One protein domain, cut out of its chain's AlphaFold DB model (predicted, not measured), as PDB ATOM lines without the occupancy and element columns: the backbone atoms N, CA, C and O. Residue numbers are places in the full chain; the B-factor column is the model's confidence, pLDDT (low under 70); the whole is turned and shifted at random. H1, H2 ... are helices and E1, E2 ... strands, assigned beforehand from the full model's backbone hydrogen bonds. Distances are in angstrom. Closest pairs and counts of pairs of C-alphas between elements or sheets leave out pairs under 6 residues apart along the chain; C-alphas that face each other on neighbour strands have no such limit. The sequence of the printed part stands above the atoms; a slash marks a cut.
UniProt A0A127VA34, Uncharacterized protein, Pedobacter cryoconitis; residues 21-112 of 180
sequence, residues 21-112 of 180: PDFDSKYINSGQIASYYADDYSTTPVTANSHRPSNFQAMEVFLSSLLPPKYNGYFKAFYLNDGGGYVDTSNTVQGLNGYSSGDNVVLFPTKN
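AT A GLANCE: This is residues 21 to 112 of the 180 residues of an uncharacterized protein of Pedobacter cryoconitis (UniProt A0A127VA34). Two small three-stranded sheets lie next to each other, and the longest helix, H2, packs across one face of E2 E6 E5, making two layers, a helix over a sheet. The long loop of residues 36 to 55 reaches out at one end, and residues 65 to 71 stick out at the other. The 92 printed residues hold two named helices and six named strands, in the order H1 E1 H2 E2 E3 E4 E5 E6; both sheets, E2 E6 E5 and E1 E3 E4, are mixed. The class is mixed, with under half of the residues in named elements; the whole is compact, with a radius of gyration of the C-alphas of 13.4 A and spans of 42 by 30 by 25 A.

IN THESE COORDINATES: Find E2 at residues 76 to 79, E6 at 104 to 107, 10.1 A long and ending at C-alpha 107 (-23.849, -17.490, 17.239), and E5 at 98 to 101, 10.4 A. H2, residues 56 to 65, runs 14.2 A from C-alpha 56 (-15.491, -10.925, 11.439). Look next for E1 at 32 to 35, E3 at 84 to 87, E4 at 93 to 95, and H1 at 23 to 27, from C-alpha 23 (-20.106, -17.687, 1.058).

HOW THE PARTS SIT: E2 and E6 are parallel, with N 78 and O 105 2.8 A apart; E5 and E6 form a hairpin, with N 99 and O 106 at 2.9 A. H2 is on this sheet at a height of 9.0 A, across the strands. E1 and E3 are parallel, N 85 to O 33 being 2.9 A; E3 and E4 form a hairpin, N 94 to O 86 being 2.8 A. H1 only grazes this sheet; its closest C-alpha pair with E1 is Tyr 27 and Ala 34, 5.3 A. In both helices every O i to N i+4 pair is within hydrogen-bond range.

THE WHOLE: The C-alphas of Thr 44 and Lys 70, 43.2 A apart, are the farthest. The printed part has no cut; the link from E1 to H2 is long, and within it residues 38 to 52 have pLDDT under 70.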
ATOM      1  N   PRO A  21     -23.133 -18.075  -3.822       76.06
ATOM      2  CA  PRO A  21     -21.964 -18.531  -4.583       76.06
ATOM      3  C   PRO A  21     -20.608 -18.099  -4.004       76.06
ATOM      4  O   PRO A  21     -19.586 -18.701  -4.323       76.06
ATOM      5  N   ASP A  22     -20.598 -17.091  -3.132       83.38
ATOM      6  CA  ASP A  22     -19.382 -16.540  -2.541       83.38
ATOM      7  C   ASP A  22     -19.160 -16.959  -1.083       83.38
ATOM      8  O   ASP A  22     -18.046 -16.777  -0.583       83.38
ATOM      9  N   PHE A  23     -20.180 -17.480  -0.390       88.38
ATOM     10  CA  PHE A  23     -20.106 -17.687   1.058       88.38
ATOM     11  C   PHE A  23     -19.017 -18.699   1.413       88.38
ATOM     12  O   PHE A  23     -18.113 -18.388   2.187       88.38
ATOM     13  N   ASP A  24     -19.027 -19.848   0.737       87.50
ATOM     14  CA  ASP A  24     -18.037 -20.905   0.932       87.50
ATOM     15  C   ASP A  24     -16.612 -20.408   0.697       87.50
ATOM     16  O   ASP A  24     -15.721 -20.606   1.520       87.50
ATOM     17  N   SER A  25     -16.399 -19.694  -0.409       87.00
ATOM     18  CA  SER A  25     -15.069 -19.202  -0.777       87.00
ATOM     19  C   SER A  25     -14.508 -18.164   0.201       87.00
ATOM     20  O   SER A  25     -13.290 -18.056   0.340       87.00
ATOM     21  N   LYS A  26     -15.385 -17.396   0.863       89.38
ATOM     22  CA  LYS A  26     -15.015 -16.279   1.742       89.38
ATOM     23  C   LYS A  26     -14.975 -16.653   3.211       89.38
ATOM     24  O   LYS A  26     -14.259 -15.996   3.963       89.38
ATOM     25  N   TYR A  27     -15.757 -17.642   3.624       91.38
ATOM     26  CA  TYR A  27     -16.022 -17.879   5.035       91.38
ATOM     27  C   TYR A  27     -15.974 -19.345   5.442       91.38
ATOM     28  O   TYR A  27     -16.158 -19.624   6.619       91.38
ATOM     29  N   ILE A  28     -15.710 -20.288   4.535       90.94
ATOM     30  CA  ILE A  28     -15.520 -21.690   4.912       90.94
ATOM     31  C   ILE A  28     -14.032 -22.036   4.868       90.94
ATOM     32  O   ILE A  28     -13.365 -21.924   3.841       90.94
ATOM     33  N   ASN A  29     -13.498 -22.500   5.999       90.25
ATOM     34  CA  ASN A  29     -12.163 -23.081   6.097       90.25
ATOM     35  C   ASN A  29     -12.276 -24.474   6.712       90.25
ATOM     36  O   ASN A  29     -12.860 -24.643   7.779       90.25
ATOM     37  N   SER A  30     -11.727 -25.481   6.029       87.75
ATOM     38  CA  SER A  30     -11.720 -26.871   6.506       87.75
ATOM     39  C   SER A  30     -13.115 -27.405   6.882       87.75
ATOM     40  O   SER A  30     -13.254 -28.208   7.798       87.75
ATOM     41  N   GLY A  31     -14.153 -26.959   6.160       89.19
ATOM     42  CA  GLY A  31     -15.545 -27.364   6.387       89.19
ATOM     43  C   GLY A  31     -16.235 -26.680   7.572       89.19
ATOM     44  O   GLY A  31     -17.309 -27.121   7.967       89.19
ATOM     45  N   GLN A  32     -15.636 -25.634   8.144       92.56
ATOM     46  CA  GLN A  32     -16.213 -24.841   9.230       92.56
ATOM     47  C   GLN A  32     -16.339 -23.377   8.824       92.56
ATOM     48  O   GLN A  32     -15.521 -22.872   8.048       92.56
ATOM     49  N   ILE A  33     -17.327 -22.689   9.395       93.62
ATOM     50  CA  ILE A  33     -17.458 -21.242   9.252       93.62
ATOM     51  C   ILE A  33     -16.302 -20.585   9.995       93.62
ATOM     52  O   ILE A  33     -16.111 -20.772  11.193       93.62
ATOM     53  N   ALA A  34     -15.502 -19.819   9.282       92.44
ATOM     54  CA  ALA A  34     -14.248 -19.308   9.773       92.44
ATOM     55  C   ALA A  34     -14.090 -17.850   9.370       92.44
ATOM     56  O   ALA A  34     -14.442 -17.429   8.268       92.44
ATOM     57  N   SER A  35     -13.541 -17.062  10.277       90.44
ATOM     58  CA  SER A  35     -13.133 -15.685  10.021       90.44
ATOM     59  C   SER A  35     -11.845 -15.398  10.781       90.44
ATOM     60  O   SER A  35     -11.400 -16.225  11.566       90.44
ATOM     61  N   TYR A  36     -11.195 -14.266  10.549       87.19
ATOM     62  CA  TYR A  36     -10.019 -13.873  11.332       87.19
ATOM     63  C   TYR A  36     -10.269 -12.578  12.109       87.19
ATOM     64  O   TYR A  36     -11.124 -11.766  11.741       87.19
ATOM     65  N   TYR A  37      -9.501 -12.377  13.178       77.88
ATOM     66  CA  TYR A  37      -9.392 -11.080  13.840       77.88
ATOM     67  C   TYR A  37      -8.447 -10.198  13.030       77.88
ATOM     68  O   TYR A  37      -7.317 -10.609  12.776       77.88
ATOM     69  N   ALA A  38      -8.907  -9.014  12.608       66.25
ATOM     70  CA  ALA A  38      -8.129  -8.107  11.757       66.25
ATOM     71  C   ALA A  38      -6.716  -7.843  12.312       66.25
ATOM     72  O   ALA A  38      -5.749  -7.865  11.549       66.25
ATOM     73  N   ASP A  39      -6.622  -7.732  13.638       61.47
ATOM     74  CA  ASP A  39      -5.386  -7.695  14.407       61.47
ATOM     75  C   ASP A  39      -5.322  -8.945  15.299       61.47
ATOM     76  O   ASP A  39      -6.095  -9.084  16.249       61.47
ATOM     77  N   ASP A  40      -4.430  -9.892  14.993       55.25
ATOM     78  CA  ASP A  40      -4.204 -11.048  15.866       55.25
ATOM     79  C   ASP A  40      -3.185 -10.676  16.955       55.25
ATOM     80  O   ASP A  40      -1.967 -10.710  16.755       55.25
ATOM     81  N   TYR A  41      -3.702 -10.297  18.126       47.59
ATOM     82  CA  TYR A  41      -2.912  -9.918  19.302       47.59
ATOM     83  C   TYR A  41      -2.099 -11.074  19.914       47.59
ATOM     84  O   TYR A  41      -1.321 -10.838  20.840       47.59
ATOM     85  N   SER A  42      -2.242 -12.320  19.438       47.56
ATOM     86  CA  SER A  42      -1.516 -13.469  20.007       47.56
ATOM     87  C   SER A  42      -0.019 -13.485  19.678       47.56
ATOM     88  O   SER A  42       0.735 -14.250  20.282       47.56
ATOM     89  N   THR A  43       0.441 -12.622  18.765       44.16
ATOM     90  CA  THR A  43       1.859 -12.505  18.410       44.16
ATOM     91  C   THR A  43       2.352 -11.070  18.567       44.16
ATOM     92  O   THR A  43       1.699 -10.116  18.160       44.16
ATOM     93  N   THR A  44       3.522 -10.896  19.187       40.41
ATOM     94  CA  THR A  44       4.269  -9.633  19.141       40.41
ATOM     95  C   THR A  44       5.474  -9.833  18.218       40.41
ATOM     96  O   THR A  44       6.295 -10.706  18.512       40.41
ATOM     97  N   PRO A  45       5.633  -9.055  17.130       54.59
ATOM     98  CA  PRO A  45       4.740  -7.997  16.639       54.59
ATOM     99  C   PRO A  45       3.421  -8.550  16.077       54.59
ATOM    100  O   PRO A  45       3.422  -9.646  15.520       54.59
ATOM    101  N   VAL A  46       2.334  -7.773  16.206       56.03
ATOM    102  CA  VAL A  46       1.011  -8.095  15.637       56.03
ATOM    103  C   VAL A  46       1.199  -8.324  14.143       56.03
ATOM    104  O   VAL A  46       1.524  -7.398  13.397       56.03
ATOM    105  N   THR A  47       1.078  -9.574  13.712       57.28
ATOM    106  CA  THR A  47       1.122  -9.913  12.293       57.28
ATOM    107  C   THR A  47      -0.303  -9.941  11.774       57.28
ATOM    108  O   THR A  47      -1.166 -10.604  12.344       57.28
ATOM    109  N   ALA A  48      -0.562  -9.197  10.695       57.09
ATOM    110  CA  ALA A  48      -1.838  -9.288  10.004       57.09
ATOM    111  C   ALA A  48      -2.046 -10.744   9.576       57.09
ATOM    112  O   ALA A  48      -1.215 -11.323   8.870       57.09
ATOM    113  N   ASN A  49      -3.139 -11.339  10.038       62.25
ATOM    114  CA  ASN A  49      -3.480 -12.717   9.739       62.25
ATOM    115  C   ASN A  49      -3.815 -12.817   8.236       62.25
ATOM    116  O   ASN A  49      -4.848 -12.333   7.783       62.25
ATOM    117  N   SER A  50      -2.899 -13.383   7.441       61.91
ATOM    118  CA  SER A  50      -3.013 -13.461   5.976       61.91
ATOM    119  C   SER A  50      -3.742 -14.720   5.488       61.91
ATOM    120  O   SER A  50      -3.512 -15.173   4.361       61.91
ATOM    121  N   HIS A  51      -4.551 -15.349   6.343       67.12
ATOM    122  CA  HIS A  51      -5.283 -16.562   5.992       67.12
ATOM    123  C   HIS A  51      -6.522 -16.258   5.142       67.12
ATOM    124  O   HIS A  51      -6.942 -15.121   4.967       67.12
ATOM    125  N   ARG A  52      -7.052 -17.314   4.523       68.00
ATOM    126  CA  ARG A  52      -7.967 -17.233   3.379       68.00
ATOM    127  C   ARG A  52      -9.405 -16.755   3.651       68.00
ATOM    128  O   ARG A  52      -9.974 -16.237   2.690       68.00
ATOM    129  N   PRO A  53     -10.025 -16.913   4.841       77.94
ATOM    130  CA  PRO A  53     -11.356 -16.358   5.052       77.94
ATOM    131  C   PRO A  53     -11.317 -14.853   5.332       77.94
ATOM    132  O   PRO A  53     -10.281 -14.298   5.681       77.94
ATOM    133  N   SER A  54     -12.462 -14.187   5.198       85.12
ATOM    134  CA  SER A  54     -12.611 -12.766   5.537       85.12
ATOM    135  C   SER A  54     -12.675 -12.552   7.058       85.12
ATOM    136  O   SER A  54     -12.894 -13.495   7.816       85.12
ATOM    137  N   ASN A  55     -12.468 -11.321   7.534       88.75
ATOM    138  CA  ASN A  55     -12.551 -11.022   8.970       88.75
ATOM    139  C   ASN A  55     -14.005 -10.980   9.472       88.75
ATOM    140  O   ASN A  55     -14.949 -10.931   8.682       88.75
ATOM    141  N   PHE A  56     -14.173 -10.968  10.797       89.62
ATOM    142  CA  PHE A  56     -15.491 -10.925  11.439       89.62
ATOM    143  C   PHE A  56     -16.346  -9.724  11.013       89.62
ATOM    144  O   PHE A  56     -17.533  -9.898  10.746       89.62
ATOM    145  N   GLN A  57     -15.749  -8.538  10.845       89.88
ATOM    146  CA  GLN A  57     -16.484  -7.361  10.370       89.88
ATOM    147  C   GLN A  57     -17.018  -7.566   8.947       89.88
ATOM    148  O   GLN A  57     -18.154  -7.223   8.641       89.88
ATOM    149  N   ALA A  58     -16.219  -8.153   8.057       90.38
ATOM    150  CA  ALA A  58     -16.648  -8.443   6.695       90.38
ATOM    151  C   ALA A  58     -17.749  -9.514   6.645       90.38
ATOM    152  O   ALA A  58     -18.594  -9.468   5.753       90.38
ATOM    153  N   MET A  59     -17.746 -10.483   7.566       91.38
ATOM    154  CA  MET A  59     -18.842 -11.447   7.715       91.38
ATOM    155  C   MET A  59     -20.127 -10.755   8.170       91.38
ATOM    156  O   MET A  59     -21.176 -10.972   7.570       91.38
ATOM    157  N   GLU A  60     -20.040  -9.898   9.187       91.31
ATOM    158  CA  GLU A  60     -21.172  -9.106   9.669       91.31
ATOM    159  C   GLU A  60     -21.785  -8.283   8.530       91.31
ATOM    160  O   GLU A  60     -22.970  -8.441   8.241       91.31
ATOM    161  N   VAL A  61     -20.973  -7.494   7.818       91.12
ATOM    162  CA  VAL A  61     -21.444  -6.653   6.706       91.12
ATOM    163  C   VAL A  61     -22.136  -7.498   5.638       91.12
ATOM    164  O   VAL A  61     -23.181  -7.111   5.112       91.12
ATOM    165  N   PHE A  62     -21.575  -8.666   5.320       92.06
ATOM    166  CA  PHE A  62     -22.173  -9.589   4.365       92.06
ATOM    167  C   PHE A  62     -23.539 -10.093   4.841       92.06
ATOM    168  O   PHE A  62     -24.513  -9.951   4.105       92.06
ATOM    169  N   LEU A  63     -23.643 -10.621   6.064       92.44
ATOM    170  CA  LEU A  63     -24.901 -11.135   6.613       92.44
ATOM    171  C   LEU A  63     -25.969 -10.037   6.714       92.44
ATOM    172  O   LEU A  63     -27.104 -10.238   6.284       92.44
ATOM    173  N   SER A  64     -25.590  -8.853   7.197       91.94
ATOM    174  CA  SER A  64     -26.459  -7.677   7.276       91.94
ATOM    175  C   SER A  64     -26.959  -7.234   5.897       91.94
ATOM    176  O   SER A  64     -28.127  -6.873   5.761       91.94
ATOM    177  N   SER A  65     -26.126  -7.315   4.852       91.88
ATOM    178  CA  SER A  65     -26.516  -6.937   3.482       91.88
ATOM    179  C   SER A  65     -27.599  -7.830   2.867       91.88
ATOM    180  O   SER A  65     -28.268  -7.422   1.916       91.88
ATOM    181  N   LEU A  66     -27.784  -9.038   3.403       91.94
ATOM    182  CA  LEU A  66     -28.796  -9.989   2.944       91.94
ATOM    183  C   LEU A  66     -30.172  -9.725   3.568       91.94
ATOM    184  O   LEU A  66     -31.170 -10.305   3.135       91.94
ATOM    185  N   LEU A  67     -30.241  -8.864   4.586       91.88
ATOM    186  CA  LEU A  67     -31.470  -8.584   5.309       91.88
ATOM    187  C   LEU A  67     -32.294  -7.466   4.652       91.88
ATOM    188  O   LEU A  67     -31.745  -6.507   4.105       91.88
ATOM    189  N   PRO A  68     -33.635  -7.531   4.739       91.69
ATOM    190  CA  PRO A  68     -34.480  -6.436   4.286       91.69
ATOM    191  C   PRO A  68     -34.236  -5.143   5.091       91.69
ATOM    192  O   PRO A  68     -34.075  -5.214   6.312       91.69
ATOM    193  N   PRO A  69     -34.363  -3.948   4.472       92.69
ATOM    194  CA  PRO A  69     -34.116  -2.661   5.139       92.69
ATOM    195  C   PRO A  69     -34.957  -2.384   6.394       92.69
ATOM    196  O   PRO A  69     -34.607  -1.514   7.184       92.69
ATOM    197  N   LYS A  70     -36.067  -3.111   6.597       92.50
ATOM    198  CA  LYS A  70     -36.909  -3.008   7.803       92.50
ATOM    199  C   LYS A  70     -36.161  -3.367   9.096       92.50
ATOM    200  O   LYS A  70     -36.645  -3.026  10.164       92.50
ATOM    201  N   TYR A  71     -35.022  -4.057   8.994       91.62
ATOM    202  CA  TYR A  71     -34.172  -4.421  10.131       91.62
ATOM    203  C   TYR A  71     -33.001  -3.459  10.357       91.62
ATOM    204  O   TYR A  71     -32.168  -3.694  11.232       91.62
ATOM    205  N   ASN A  72     -32.914  -2.371   9.589       90.56
ATOM    206  CA  ASN A  72     -31.924  -1.330   9.845       90.56
ATOM    207  C   ASN A  72     -32.193  -0.679  11.211       90.56
ATOM    208  O   ASN A  72     -33.343  -0.394  11.534       90.56
ATOM    209  N   GLY A  73     -31.135  -0.445  11.993       88.69
ATOM    210  CA  GLY A  73     -31.232   0.136  13.340       88.69
ATOM    211  C   GLY A  73     -31.714  -0.827  14.433       88.69
ATOM    212  O   GLY A  73     -31.973  -0.393  15.547       88.69
ATOM    213  N   TYR A  74     -31.859  -2.121  14.131       91.44
ATOM    214  CA  TYR A  74     -32.076  -3.150  15.148       91.44
ATOM    215  C   TYR A  74     -30.768  -3.872  15.465       91.44
ATOM    216  O   TYR A  74     -29.969  -4.136  14.557       91.44
ATOM    217  N   PHE A  75     -30.629  -4.292  16.723       92.44
ATOM    218  CA  PHE A  75     -29.709  -5.355  17.123       92.44
ATOM    219  C   PHE A  75     -30.079  -6.661  16.416       92.44
ATOM    220  O   PHE A  75     -31.260  -7.013  16.331       92.44
ATOM    221  N   LYS A  76     -29.087  -7.403  15.912       94.62
ATOM    222  CA  LYS A  76     -29.339  -8.628  15.127       94.62
ATOM    223  C   LYS A  76     -28.534  -9.789  15.669       94.62
ATOM    224  O   LYS A  76     -27.330  -9.683  15.860       94.62
ATOM    225  N   ALA A  77     -29.201 -10.920  15.862       95.31
ATOM    226  CA  ALA A  77     -28.551 -12.181  16.181       95.31
ATOM    227  C   ALA A  77     -28.660 -13.135  14.990       95.31
ATOM    228  O   ALA A  77     -29.752 -13.581  14.636       95.31
ATOM    229  N   PHE A  78     -27.521 -13.477  14.395       95.25
ATOM    230  CA  PHE A  78     -27.424 -14.485  13.347       95.25
ATOM    231  C   PHE A  78     -27.088 -15.837  13.972       95.25
ATOM    232  O   PHE A  78     -25.980 -16.062  14.457       95.25
ATOM    233  N   TYR A  79     -28.049 -16.756  13.952       95.00
ATOM    234  CA  TYR A  79     -27.859 -18.124  14.423       95.00
ATOM    235  C   TYR A  79     -27.451 -19.017  13.255       95.00
ATOM    236  O   TYR A  79     -28.266 -19.303  12.380       95.00
ATOM    237  N   LEU A  80     -26.194 -19.460  13.245       93.12
ATOM    238  CA  LEU A  80     -25.655 -20.331  12.204       93.12
ATOM    239  C   LEU A  80     -25.690 -21.789  12.675       93.12
ATOM    240  O   LEU A  80     -25.405 -22.095  13.835       93.12
ATOM    241  N   ASN A  81     -26.079 -22.687  11.769       92.12
ATOM    242  CA  ASN A  81     -26.247 -24.111  12.074       92.12
ATOM    243  C   ASN A  81     -24.952 -24.918  11.951       92.12
ATOM    244  O   ASN A  81     -24.876 -26.010  12.512       92.12
ATOM    245  N   ASP A  82     -23.940 -24.377  11.274       92.19
ATOM    246  CA  ASP A  82     -22.636 -25.018  11.148       92.19
ATOM    247  C   ASP A  82     -21.670 -24.511  12.217       92.19
ATOM    248  O   ASP A  82     -21.739 -23.367  12.673       92.19
ATOM    249  N   GLY A  83     -20.757 -25.390  12.631       93.31
ATOM    250  CA  GLY A  83     -19.691 -25.032  13.558       93.31
ATOM    251  C   GLY A  83     -18.796 -23.941  12.977       93.31
ATOM    252  O   GLY A  83     -18.524 -23.923  11.773       93.31
ATOM    253  N   GLY A  84     -18.296 -23.065  13.842       93.31
ATOM    254  CA  GLY A  84     -17.394 -22.021  13.402       93.31
ATOM    255  C   GLY A  84     -16.586 -21.358  14.500       93.31
ATOM    256  O   GLY A  84     -16.637 -21.752  15.666       93.31
ATOM    257  N   GLY A  85     -15.795 -20.373  14.092       93.56
ATOM    258  CA  GLY A  85     -14.940 -19.601  14.978       93.56
ATOM    259  C   GLY A  85     -13.895 -18.789  14.226       93.56
ATOM    260  O   GLY A  85     -14.163 -18.289  13.131       93.56
ATOM    261  N   TYR A  86     -12.713 -18.637  14.822       91.06
ATOM    262  CA  TYR A  86     -11.635 -17.846  14.234       91.06
ATOM    263  C   TYR A  86     -10.520 -18.722  13.658       91.06
ATOM    264  O   TYR A  86     -10.280 -19.825  14.137       91.06
ATOM    265  N   VAL A  87      -9.821 -18.232  12.635       89.69
ATOM    266  CA  VAL A  87      -8.595 -18.848  12.113       89.69
ATOM    267  C   VAL A  87      -7.395 -18.242  12.819       89.69
ATOM    268  O   VAL A  87      -7.210 -17.028  12.768       89.69
ATOM    269  N   ASP A  88      -6.573 -19.074  13.447       84.81
ATOM    270  CA  ASP A  88      -5.328 -18.640  14.082       84.81
ATOM    271  C   ASP A  88      -4.174 -18.451  13.074       84.81
ATOM    272  O   ASP A  88      -4.287 -18.726  11.875       84.81
ATOM    273  N   THR A  89      -3.018 -17.999  13.564       80.88
ATOM    274  CA  THR A  89      -1.794 -17.841  12.755       80.88
ATOM    275  C   THR A  89      -1.247 -19.152  12.172       80.88
ATOM    276  O   THR A  89      -0.397 -19.111  11.284       80.88
ATOM    277  N   SER A  90      -1.732 -20.312  12.625       82.81
ATOM    278  CA  SER A  90      -1.388 -21.638  12.097       82.81
ATOM    279  C   SER A  90      -2.400 -22.143  11.060       82.81
ATOM    280  O   SER A  90      -2.392 -23.329  10.720       82.81
ATOM    281  N   ASN A  91      -3.276 -21.269  10.549       83.31
ATOM    282  CA  ASN A  91      -4.369 -21.594   9.629       83.31
ATOM    283  C   ASN A  91      -5.362 -22.633  10.181       83.31
ATOM    284  O   ASN A  91      -6.008 -23.345   9.407       83.31
ATOM    285  N   THR A  92      -5.468 -22.755  11.504       86.62
ATOM    286  CA  THR A  92      -6.369 -23.710  12.155       86.62
ATOM    287  C   THR A  92      -7.607 -22.985  12.657       86.62
ATOM    288  O   THR A  92      -7.519 -21.893  13.216       86.62
ATOM    289  N   VAL A  93      -8.777 -23.589  12.443       91.06
ATOM    290  CA  VAL A  93     -10.036 -23.060  12.969       91.06
ATOM    291  C   VAL A  93     -10.129 -23.394  14.455       91.06
ATOM    292  O   VAL A  93     -10.152 -24.561  14.850       91.06
ATOM    293  N   GLN A  94     -10.199 -22.355  15.273       92.38
ATOM    294  CA  GLN A  94     -10.453 -22.414  16.703       92.38
ATOM    295  C   GLN A  94     -11.934 -22.124  16.941       92.38
ATOM    296  O   GLN A  94     -12.439 -21.066  16.564       92.38
ATOM    297  N   GLY A  95     -12.637 -23.082  17.544       93.19
ATOM    298  CA  GLY A  95     -14.082 -22.993  17.750       93.19
ATOM    299  C   GLY A  95     -14.481 -21.857  18.692       93.19
ATOM    300  O   GLY A  95     -13.823 -21.620  19.705       93.19
ATOM    301  N   LEU A  96     -15.591 -21.191  18.375       93.00
ATOM    302  CA  LEU A  96     -16.226 -20.180  19.216       93.00
ATOM    303  C   LEU A  96     -17.699 -20.519  19.434       93.00
ATOM    304  O   LEU A  96     -18.337 -21.150  18.597       93.00
ATOM    305  N   ASN A  97     -18.258 -20.035  20.541       94.19
ATOM    306  CA  ASN A  97     -19.703 -20.079  20.774       94.19
ATOM    307  C   ASN A  97     -20.434 -18.968  20.011       94.19
ATOM    308  O   ASN A  97     -21.582 -19.143  19.602       94.19
ATOM    309  N   GLY A  98     -19.750 -17.849  19.794       94.69
ATOM    310  CA  GLY A  98     -20.224 -16.701  19.048       94.69
ATOM    311  C   GLY A  98     -19.198 -15.577  19.066       94.69
ATOM    312  O   GLY A  98     -18.096 -15.751  19.589       94.69
ATOM    313  N   TYR A  99     -19.565 -14.460  18.453       94.00
ATOM    314  CA  TYR A  99     -18.845 -13.193  18.523       94.00
ATOM    315  C   TYR A  99     -19.814 -12.030  18.275       94.00
ATOM    316  O   TYR A  99     -20.898 -12.222  17.713       94.00
ATOM    317  N   SER A 100     -19.390 -10.824  18.642       93.81
ATOM    318  CA  SER A 100     -20.063  -9.559  18.338       93.81
ATOM    319  C   SER A 100     -19.271  -8.718  17.335       93.81
ATOM    320  O   SER A 100     -18.047  -8.823  17.227       93.81
ATOM    321  N   SER A 101     -19.980  -7.899  16.562       91.25
ATOM    322  CA  SER A 101     -19.417  -6.916  15.636       91.25
ATOM    323  C   SER A 101     -20.454  -5.815  15.406       91.25
ATOM    324  O   SER A 101     -21.516  -6.068  14.835       91.25
ATOM    325  N   GLY A 102     -20.165  -4.605  15.900       89.19
ATOM    326  CA  GLY A 102     -21.174  -3.543  16.012       89.19
ATOM    327  C   GLY A 102     -22.400  -4.040  16.783       89.19
ATOM    328  O   GLY A 102     -22.262  -4.821  17.722       89.19
ATOM    329  N   ASP A 103     -23.594  -3.695  16.313       91.81
ATOM    330  CA  ASP A 103     -24.879  -4.051  16.947       91.81
ATOM    331  C   ASP A 103     -25.325  -5.491  16.636       91.81
ATOM    332  O   ASP A 103     -26.470  -5.895  16.880       91.81
ATOM    333  N   ASN A 104     -24.448  -6.281  16.020       94.44
ATOM    334  CA  ASN A 104     -24.769  -7.607  15.531       94.44
ATOM    335  C   ASN A 104     -23.949  -8.666  16.261       94.44
ATOM    336  O   ASN A 104     -22.769  -8.489  16.565       94.44
ATOM    337  N   VAL A 105     -24.577  -9.815  16.484       95.94
ATOM    338  CA  VAL A 105     -23.938 -10.997  17.056       95.94
ATOM    339  C   VAL A 105     -24.129 -12.180  16.128       95.94
ATOM    340  O   VAL A 105     -25.183 -12.355  15.511       95.94
ATOM    341  N   VAL A 106     -23.113 -13.023  16.043       95.56
ATOM    342  CA  VAL A 106     -23.166 -14.285  15.310       95.56
ATOM    343  C   VAL A 106     -22.939 -15.410  16.299       95.56
ATOM    344  O   VAL A 106     -22.010 -15.368  17.101       95.56
ATOM    345  N   LEU A 107     -23.806 -16.416  16.259       96.50
ATOM    346  CA  LEU A 107     -23.849 -17.490  17.239       96.50
ATOM    347  C   LEU A 107     -23.762 -18.844  16.544       96.50
ATOM    348  O   LEU A 107     -24.535 -19.139  15.630       96.50
ATOM    349  N   PHE A 108     -22.859 -19.687  17.031       95.81
ATOM    350  CA  PHE A 108     -22.603 -21.022  16.501       95.81
ATOM    351  C   PHE A 108     -23.349 -22.103  17.308       95.81
ATOM    352  O   PHE A 108     -23.902 -21.830  18.381       95.81
ATOM    353  N   PRO A 109     -23.397 -23.362  16.834       94.62
ATOM    354  CA  PRO A 109     -24.115 -24.443  17.512       94.62
ATOM    355  C   PRO A 109     -23.623 -24.759  18.926       94.62
ATOM    356  O   PRO A 109     -24.399 -25.273  19.725       94.62
ATOM    357  N   THR A 110     -22.367 -24.440  19.256       90.00
ATOM    358  CA  THR A 110     -21.781 -24.678  20.588       90.00
ATOM    359  C   THR A 110     -22.217 -23.658  21.642       90.00
ATOM    360  O   THR A 110     -21.873 -23.813  22.814       90.00
ATOM    361  N   LYS A 111     -22.979 -22.624  21.253       92.44
ATOM    362  CA  LYS A 111     -23.559 -21.641  22.173       92.44
ATOM    363  C   LYS A 111     -24.362 -22.301  23.295       92.44
ATOM    364  O   LYS A 111     -25.036 -23.312  23.098       92.44
ATOM    365  N   ASN A 112     -24.362 -21.650  24.449       91.19
ATOM    366  CA  ASN A 112     -25.306 -21.906  25.532       91.19
ATOM    367  C   ASN A 112     -26.344 -20.773  25.623       91.19
ATOM    368  O   ASN A 112     -26.234 -19.762  24.923       91.19
TER     369      ASN A 112